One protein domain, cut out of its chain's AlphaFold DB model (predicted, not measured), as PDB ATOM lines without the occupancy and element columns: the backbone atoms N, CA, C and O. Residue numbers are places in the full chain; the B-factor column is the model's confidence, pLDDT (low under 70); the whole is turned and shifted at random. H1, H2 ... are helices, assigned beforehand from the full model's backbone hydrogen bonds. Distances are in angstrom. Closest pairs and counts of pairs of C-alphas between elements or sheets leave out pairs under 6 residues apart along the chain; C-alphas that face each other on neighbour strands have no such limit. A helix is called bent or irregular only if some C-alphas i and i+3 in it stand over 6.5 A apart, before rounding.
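What this domain is: This is residues 127 to 190 of the 789 residues of the protein "Alpha/beta-hydrolase" of Linnemannia elongata AG-77 (UniProt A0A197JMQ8). A long bent helix, H2, and a shorter one, H1, make an open V, joined at one end through residues 147 to 155, with their far ends free. The printed part has 64 residues, all helix by class, in the order H1, H2, with no named strand. It is only just loose, close to extended, with a radius of gyration of the C-alphas of 15.8 A and spans of 51 by 25 by 13 A.

Where its parts are: Look first at H2, residues 156 to 189, by its hydrogen bonds one helix but bent: C-alphas 163 and 166 are 6.9 A apart. Its arm H2a holds residues 156 to 163, 10.2 A; H2b runs 33.6 A from residue 166 to C-alpha 189 at (8.688, 3.270, -67.976). Find H1, residues 127 to 146, from C-alpha 127 at (7.611, 4.533, -47.172), 28.5 A long.

How they stand to each other: H2a and H2b stand at a shallow tilt of 33 degrees, only just short of steep. H1, with residues 141 to 145 alone, only just touches H2a, with 3 pairs of C-alphas within 8 A; the closest are Leu 145 and Met 163, 6.9 A. This helical hairpin runs opposite ways at a shallow tilt of 31 degrees. H1 and H2b are apart. In H1, H2a and H2b every O i to N i+4 pair is within hydrogen-bond range.

The domain as a whole: The farthest C-alphas, Thr 154 and Thr 190, are 51.8 A apart. The printed part has no cut, and the link is short. Confidence is under 70 at residues 127 to 130, 152 to 154 and 158.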
ATOM      1  N   PRO A 127       9.033   4.281 -46.916       60.22
ATOM      2  CA  PRO A 127       7.611   4.533 -47.172       60.22
ATOM      3  C   PRO A 127       6.742   4.448 -45.907       60.22
ATOM      4  O   PRO A 127       5.863   5.274 -45.683       60.22
ATOM      5  N   LYS A 128       7.069   3.513 -45.002       65.38
ATOM      6  CA  LYS A 128       6.423   3.380 -43.687       65.38
ATOM      7  C   LYS A 128       6.637   4.602 -42.778       65.38
ATOM      8  O   LYS A 128       5.702   5.027 -42.107       65.38
ATOM      9  N   SER A 129       7.834   5.185 -42.784       62.78
ATOM     10  CA  SER A 129       8.168   6.403 -42.038       62.78
ATOM     11  C   SER A 129       7.418   7.626 -42.574       62.78
ATOM     12  O   SER A 129       6.991   8.462 -41.780       62.78
ATOM     13  N   LEU A 130       7.212   7.709 -43.898       65.81
ATOM     14  CA  LEU A 130       6.391   8.764 -44.504       65.81
ATOM     15  C   LEU A 130       4.949   8.637 -44.032       65.81
ATOM     16  O   LEU A 130       4.366   9.610 -43.571       65.81
ATOM     17  N   THR A 131       4.390   7.423 -44.088       70.38
ATOM     18  CA  THR A 131       3.014   7.202 -43.638       70.38
ATOM     19  C   THR A 131       2.841   7.537 -42.162       70.38
ATOM     20  O   THR A 131       1.873   8.212 -41.835       70.38
ATOM     21  N   SER A 132       3.792   7.165 -41.291       74.44
ATOM     22  CA  SER A 132       3.731   7.539 -39.873       74.44
ATOM     23  C   SER A 132       3.838   9.049 -39.675       74.44
ATOM     24  O   SER A 132       3.047   9.608 -38.924       74.44
ATOM     25  N   PHE A 133       4.749   9.718 -40.392       71.06
ATOM     26  CA  PHE A 133       4.916  11.171 -40.334       71.06
ATOM     27  C   PHE A 133       3.646  11.903 -40.777       71.06
ATOM     28  O   PHE A 133       3.182  12.796 -40.076       71.06
ATOM     29  N   LEU A 134       3.032  11.473 -41.882       72.12
ATOM     30  CA  LEU A 134       1.772  12.031 -42.367       72.12
ATOM     31  C   LEU A 134       0.626  11.773 -41.386       72.12
ATOM     32  O   LEU A 134      -0.150  12.682 -41.113       72.12
ATOM     33  N   THR A 135       0.523  10.573 -40.804       76.75
ATOM     34  CA  THR A 135      -0.522  10.292 -39.807       76.75
ATOM     35  C   THR A 135      -0.318  11.049 -38.502       76.75
ATOM     36  O   THR A 135      -1.298  11.503 -37.917       76.75
ATOM     37  N   ASP A 136       0.920  11.202 -38.035       79.00
ATOM     38  CA  ASP A 136       1.220  11.923 -36.799       79.00
ATOM     39  C   ASP A 136       1.066  13.434 -37.002       79.00
ATOM     40  O   ASP A 136       0.466  14.099 -36.160       79.00
ATOM     41  N   GLY A 137       1.487  13.959 -38.156       76.75
ATOM     42  CA  GLY A 137       1.220  15.333 -38.578       76.75
ATOM     43  C   GLY A 137      -0.278  15.614 -38.701       76.75
ATOM     44  O   GLY A 137      -0.760  16.605 -38.160       76.75
ATOM     45  N   LEU A 138      -1.046  14.703 -39.311       77.12
ATOM     46  CA  LEU A 138      -2.503  14.813 -39.408       77.12
ATOM     47  C   LEU A 138      -3.173  14.748 -38.028       77.12
ATOM     48  O   LEU A 138      -4.096  15.511 -37.762       77.12
ATOM     49  N   ARG A 139      -2.710  13.875 -37.124       82.50
ATOM     50  CA  ARG A 139      -3.211  13.814 -35.740       82.50
ATOM     51  C   ARG A 139      -2.912  15.092 -34.969       82.50
ATOM     52  O   ARG A 139      -3.801  15.583 -34.279       82.50
ATOM     53  N   LEU A 140      -1.696  15.624 -35.089       78.38
ATOM     54  CA  LEU A 140      -1.303  16.882 -34.458       78.38
ATOM     55  C   LEU A 140      -2.142  18.040 -35.003       78.38
ATOM     56  O   LEU A 140      -2.681  18.825 -34.233       78.38
ATOM     57  N   TYR A 141      -2.347  18.082 -36.317       77.00
ATOM     58  CA  TYR A 141      -3.212  19.056 -36.968       77.00
ATOM     59  C   TYR A 141      -4.676  18.947 -36.505       77.00
ATOM     60  O   TYR A 141      -5.273  19.948 -36.127       77.00
ATOM     61  N   ILE A 142      -5.241  17.737 -36.426       81.56
ATOM     62  CA  ILE A 142      -6.585  17.506 -35.865       81.56
ATOM     63  C   ILE A 142      -6.647  17.921 -34.386       81.56
ATOM     64  O   ILE A 142      -7.661  18.451 -33.936       81.56
ATOM     65  N   SER A 143      -5.578  17.698 -33.617       82.75
ATOM     66  CA  SER A 143      -5.483  18.140 -32.222       82.75
ATOM     67  C   SER A 143      -5.462  19.666 -32.107       82.75
ATOM     68  O   SER A 143      -6.140  20.219 -31.241       82.75
ATOM     69  N   ASN A 144      -4.753  20.342 -33.012       77.88
ATOM     70  CA  ASN A 144      -4.694  21.800 -33.097       77.88
ATOM     71  C   ASN A 144      -6.038  22.393 -33.550       77.88
ATOM     72  O   ASN A 144      -6.478  23.391 -32.991       77.88
ATOM     73  N   LEU A 145      -6.750  21.736 -34.475       77.62
ATOM     74  CA  LEU A 145      -8.120  22.108 -34.854       77.62
ATOM     75  C   LEU A 145      -9.096  22.018 -33.671       77.62
ATOM     76  O   LEU A 145     -10.032  22.806 -33.585       77.62
ATOM     77  N   LYS A 146      -8.882  21.066 -32.753       86.62
ATOM     78  CA  LYS A 146      -9.690  20.925 -31.531       86.62
ATOM     79  C   LYS A 146      -9.325  21.940 -30.448       86.62
ATOM     80  O   LYS A 146     -10.181  22.258 -29.631       86.62
ATOM     81  N   ASN A 147      -8.085  22.430 -30.437       86.00
ATOM     82  CA  ASN A 147      -7.558  23.343 -29.422       86.00
ATOM     83  C   ASN A 147      -6.834  24.533 -30.084       86.00
ATOM     84  O   ASN A 147      -5.609  24.639 -29.987       86.00
ATOM     85  N   PRO A 148      -7.565  25.444 -30.751       78.31
ATOM     86  CA  PRO A 148      -6.967  26.535 -31.528       78.31
ATOM     87  C   PRO A 148      -6.149  27.525 -30.683       78.31
ATOM     88  O   PRO A 148      -5.321  28.257 -31.219       78.31
ATOM     89  N   GLU A 149      -6.340  27.543 -29.360       81.69
ATOM     90  CA  GLU A 149      -5.554  28.360 -28.423       81.69
ATOM     91  C   GLU A 149      -4.084  27.925 -28.311       81.69
ATOM     92  O   GLU A 149      -3.243  28.733 -27.928       81.69
ATOM     93  N   GLN A 150      -3.758  26.677 -28.663       82.12
ATOM     94  CA  GLN A 150      -2.392  26.140 -28.589       82.12
ATOM     95  C   GLN A 150      -1.552  26.442 -29.837       82.12
ATOM     96  O   GLN A 150      -0.376  26.085 -29.891       82.12
ATOM     97  N   ILE A 151      -2.142  27.076 -30.853       73.44
ATOM     98  CA  ILE A 151      -1.460  27.352 -32.115       73.44
ATOM     99  C   ILE A 151      -0.625  28.628 -31.956       73.44
ATOM    100  O   ILE A 151      -1.186  29.684 -31.643       73.44
ATOM    101  N   PRO A 152       0.701  28.560 -32.165       64.50
ATOM    102  CA  PRO A 152       1.562  29.731 -32.088       64.50
ATOM    103  C   PRO A 152       1.160  30.746 -33.167       64.50
ATOM    104  O   PRO A 152       1.034  30.411 -34.341       64.50
ATOM    105  N   GLY A 153       0.910  31.980 -32.738       69.06
ATOM    106  CA  GLY A 153       0.390  33.065 -33.568       69.06
ATOM    107  C   GLY A 153      -0.414  34.034 -32.705       69.06
ATOM    108  O   GLY A 153      -1.357  33.629 -32.013       69.06
ATOM    109  N   THR A 154      -0.004  35.299 -32.689       69.06
ATOM    110  CA  THR A 154      -0.647  36.349 -31.887       69.06
ATOM    111  C   THR A 154      -1.914  36.871 -32.552       69.06
ATOM    112  O   THR A 154      -2.855  37.239 -31.852       69.06
ATOM    113  N   ASP A 155      -1.978  36.849 -33.884       81.88
ATOM    114  CA  ASP A 155      -3.112  37.329 -34.660       81.88
ATOM    115  C   ASP A 155      -3.967  36.187 -35.242       81.88
ATOM    116  O   ASP A 155      -3.534  35.047 -35.443       81.88
ATOM    117  N   TRP A 156      -5.236  36.501 -35.498       80.44
ATOM    118  CA  TRP A 156      -6.213  35.533 -35.986       80.44
ATOM    119  C   TRP A 156      -5.984  35.131 -37.455       80.44
ATOM    120  O   TRP A 156      -6.385  34.029 -37.835       80.44
ATOM    121  N   PHE A 157      -5.321  35.968 -38.266       73.50
ATOM    122  CA  PHE A 157      -4.996  35.650 -39.659       73.50
ATOM    123  C   PHE A 157      -3.891  34.597 -39.741       73.50
ATOM    124  O   PHE A 157      -4.049  33.628 -40.479       73.50
ATOM    125  N   SER A 158      -2.831  34.714 -38.940       69.38
ATOM    126  CA  SER A 158      -1.770  33.705 -38.834       69.38
ATOM    127  C   SER A 158      -2.326  32.356 -38.388       69.38
ATOM    128  O   SER A 158      -1.957  31.315 -38.936       69.38
ATOM    129  N   ARG A 159      -3.287  32.358 -37.453       76.56
ATOM    130  CA  ARG A 159      -3.991  31.135 -37.045       76.56
ATOM    131  C   ARG A 159      -4.844  30.566 -38.174       76.56
ATOM    132  O   ARG A 159      -4.789  29.362 -38.398       76.56
ATOM    133  N   LEU A 160      -5.579  31.394 -38.922       78.44
ATOM    134  CA  LEU A 160      -6.369  30.944 -40.076       78.44
ATOM    135  C   LEU A 160      -5.480  30.392 -41.203       78.44
ATOM    136  O   LEU A 160      -5.807  29.374 -41.812       78.44
ATOM    137  N   TYR A 161      -4.336  31.028 -41.452       75.00
ATOM    138  CA  TYR A 161      -3.335  30.570 -42.408       75.00
ATOM    139  C   TYR A 161      -2.760  29.213 -41.990       75.00
ATOM    140  O   TYR A 161      -2.811  28.261 -42.770       75.00
ATOM    141  N   ALA A 162      -2.296  29.089 -40.742       74.00
ATOM    142  CA  ALA A 162      -1.716  27.860 -40.205       74.00
ATOM    143  C   ALA A 162      -2.737  26.713 -40.093       74.00
ATOM    144  O   ALA A 162      -2.396  25.555 -40.328       74.00
ATOM    145  N   MET A 163      -3.991  27.023 -39.747       77.50
ATOM    146  CA  MET A 163      -5.064  26.038 -39.594       77.50
ATOM    147  C   MET A 163      -5.771  25.679 -40.891       77.50
ATOM    148  O   MET A 163      -6.436  24.659 -40.914       77.50
ATOM    149  N   GLY A 164      -5.739  26.517 -41.921       79.88
ATOM    150  CA  GLY A 164      -6.564  26.323 -43.112       79.88
ATOM    151  C   GLY A 164      -5.725  26.264 -44.373       79.88
ATOM    152  O   GLY A 164      -5.624  25.220 -45.016       79.88
ATOM    153  N   LEU A 165      -5.116  27.397 -44.720       78.56
ATOM    154  CA  LEU A 165      -4.468  27.564 -46.015       78.56
ATOM    155  C   LEU A 165      -3.202  26.710 -46.150       78.56
ATOM    156  O   LEU A 165      -3.036  26.037 -47.162       78.56
ATOM    157  N   LEU A 166      -2.343  26.687 -45.131       75.25
ATOM    158  CA  LEU A 166      -1.071  25.966 -45.175       75.25
ATOM    159  C   LEU A 166      -1.251  24.441 -45.357       75.25
ATOM    160  O   LEU A 166      -0.649  23.898 -46.279       75.25
ATOM    161  N   PRO A 167      -2.096  23.727 -44.586       77.25
ATOM    162  CA  PRO A 167      -2.360  22.304 -44.818       77.25
ATOM    163  C   PRO A 167      -2.936  22.017 -46.206       77.25
ATOM    164  O   PRO A 167      -2.547  21.036 -46.836       77.25
ATOM    165  N   VAL A 168      -3.845  22.870 -46.696       80.19
ATOM    166  CA  VAL A 168      -4.423  22.727 -48.040       80.19
ATOM    167  C   VAL A 168      -3.347  22.904 -49.108       80.19
ATOM    168  O   VAL A 168      -3.301  22.096 -50.029       80.19
ATOM    169  N   LEU A 169      -2.463  23.895 -48.963       74.75
ATOM    170  CA  LEU A 169      -1.323  24.113 -49.857       74.75
ATOM    171  C   LEU A 169      -0.330  22.946 -49.822       74.75
ATOM    172  O   LEU A 169       0.125  22.499 -50.868       74.75
ATOM    173  N   VAL A 170      -0.024  22.406 -48.641       75.56
ATOM    174  CA  VAL A 170       0.885  21.258 -48.497       75.56
ATOM    175  C   VAL A 170       0.285  20.002 -49.134       75.56
ATOM    176  O   VAL A 170       0.974  19.290 -49.864       75.56
ATOM    177  N   VAL A 171      -1.002  19.725 -48.904       80.62
ATOM    178  CA  VAL A 171      -1.690  18.573 -49.509       80.62
ATOM    179  C   VAL A 171      -1.845  18.751 -51.019       80.62
ATOM    180  O   VAL A 171      -1.621  17.796 -51.760       80.62
ATOM    181  N   SER A 172      -2.199  19.948 -51.496       79.50
ATOM    182  CA  SER A 172      -2.319  20.212 -52.931       79.50
ATOM    183  C   SER A 172      -0.967  20.089 -53.631       79.50
ATOM    184  O   SER A 172      -0.898  19.409 -54.653       79.50
ATOM    185  N   MET A 173       0.117  20.620 -53.049       74.75
ATOM    186  CA  MET A 173       1.479  20.386 -53.538       74.75
ATOM    187  C   MET A 173       1.818  18.897 -53.571       74.75
ATOM    188  O   MET A 173       2.310  18.423 -54.588       74.75
ATOM    189  N   ALA A 174       1.523  18.141 -52.509       75.56
ATOM    190  CA  ALA A 174       1.805  16.707 -52.470       75.56
ATOM    191  C   ALA A 174       1.040  15.927 -53.558       75.56
ATOM    192  O   ALA A 174       1.589  15.002 -54.154       75.56
ATOM    193  N   ILE A 175      -0.209  16.307 -53.852       80.94
ATOM    194  CA  ILE A 175      -1.006  15.714 -54.939       80.94
ATOM    195  C   ILE A 175      -0.417  16.074 -56.303       80.94
ATOM    196  O   ILE A 175      -0.244  15.187 -57.138       80.94
ATOM    197  N   VAL A 176      -0.092  17.351 -56.530       80.12
ATOM    198  CA  VAL A 176       0.549  17.808 -57.771       80.12
ATOM    199  C   VAL A 176       1.866  17.068 -57.977       80.12
ATOM    200  O   VAL A 176       2.103  16.538 -59.056       80.12
ATOM    201  N   GLN A 177       2.674  16.920 -56.929       70.00
ATOM    202  CA  GLN A 177       3.936  16.194 -56.976       70.00
ATOM    203  C   GLN A 177       3.741  14.700 -57.243       70.00
ATOM    204  O   GLN A 177       4.465  14.136 -58.054       70.00
ATOM    205  N   ALA A 178       2.765  14.046 -56.607       77.75
ATOM    206  CA  ALA A 178       2.440  12.657 -56.917       77.75
ATOM    207  C   ALA A 178       1.988  12.507 -58.379       77.75
ATOM    208  O   ALA A 178       2.359  11.537 -59.035       77.75
ATOM    209  N   GLY A 179       1.246  13.489 -58.901       84.00
ATOM    210  CA  GLY A 179       0.858  13.574 -60.307       84.00
ATOM    211  C   GLY A 179       2.056  13.731 -61.244       84.00
ATOM    212  O   GLY A 179       2.176  12.964 -62.194       84.00
ATOM    213  N   ILE A 180       2.972  14.659 -60.951       75.88
ATOM    214  CA  ILE A 180       4.211  14.868 -61.717       75.88
ATOM    215  C   ILE A 180       5.101  13.627 -61.633       75.88
ATOM    216  O   ILE A 180       5.563  13.145 -62.655       75.88
ATOM    217  N   GLY A 181       5.304  13.056 -60.447       73.75
ATOM    218  CA  GLY A 181       6.105  11.849 -60.252       73.75
ATOM    219  C   GLY A 181       5.524  10.641 -60.985       73.75
ATOM    220  O   GLY A 181       6.266   9.888 -61.610       73.75
ATOM    221  N   LEU A 182       4.197  10.485 -60.979       81.06
ATOM    222  CA  LEU A 182       3.513   9.461 -61.765       81.06
ATOM    223  C   LEU A 182       3.649   9.728 -63.266       81.06
ATOM    224  O   LEU A 182       3.887   8.786 -64.014       81.06
ATOM    225  N   LEU A 183       3.532  10.982 -63.708       78.88
ATOM    226  CA  LEU A 183       3.717  11.371 -65.106       78.88
ATOM    227  C   LEU A 183       5.148  11.083 -65.567       78.88
ATOM    228  O   LEU A 183       5.333  10.436 -66.590       78.88
ATOM    229  N   VAL A 184       6.151  11.483 -64.786       71.62
ATOM    230  CA  VAL A 184       7.567  11.207 -65.044       71.62
ATOM    231  C   VAL A 184       7.820   9.705 -65.055       71.62
ATOM    232  O   VAL A 184       8.483   9.219 -65.964       71.62
ATOM    233  N   ALA A 185       7.264   8.941 -64.110       74.62
ATOM    234  CA  ALA A 185       7.373   7.484 -64.105       74.62
ATOM    235  C   ALA A 185       6.695   6.855 -65.335       74.62
ATOM    236  O   ALA A 185       7.264   5.972 -65.966       74.62
ATOM    237  N   LEU A 186       5.512   7.325 -65.731       78.50
ATOM    238  CA  LEU A 186       4.830   6.867 -66.943       78.50
ATOM    239  C   LEU A 186       5.649   7.185 -68.195       78.50
ATOM    240  O   LEU A 186       5.788   6.327 -69.065       78.50
ATOM    241  N   VAL A 187       6.228   8.382 -68.266       76.31
ATOM    242  CA  VAL A 187       7.129   8.800 -69.342       76.31
ATOM    243  C   VAL A 187       8.360   7.889 -69.409       76.31
ATOM    244  O   VAL A 187       8.706   7.403 -70.479       76.31
ATOM    245  N   ASN A 188       8.968   7.610 -68.259       71.12
ATOM    246  CA  ASN A 188      10.157   6.775 -68.097       71.12
ATOM    247  C   ASN A 188       9.947   5.312 -68.484       71.12
ATOM    248  O   ASN A 188      10.747   4.712 -69.201       71.12
ATOM    249  N   TYR A 189       8.888   4.715 -67.946       82.69
ATOM    250  CA  TYR A 189       8.688   3.270 -67.976       82.69
ATOM    251  C   TYR A 189       7.872   2.805 -69.182       82.69
ATOM    252  O   TYR A 189       7.757   1.599 -69.401       82.69
ATOM    253  N   THR A 190       7.313   3.721 -69.978       87.38
ATOM    254  CA  THR A 190       6.573   3.363 -71.190       87.38
ATOM    255  C   THR A 190       7.284   3.867 -72.441       87.38
ATOM    256  O   THR A 190       7.661   5.028 -72.538       87.38
TER     257      THR A 190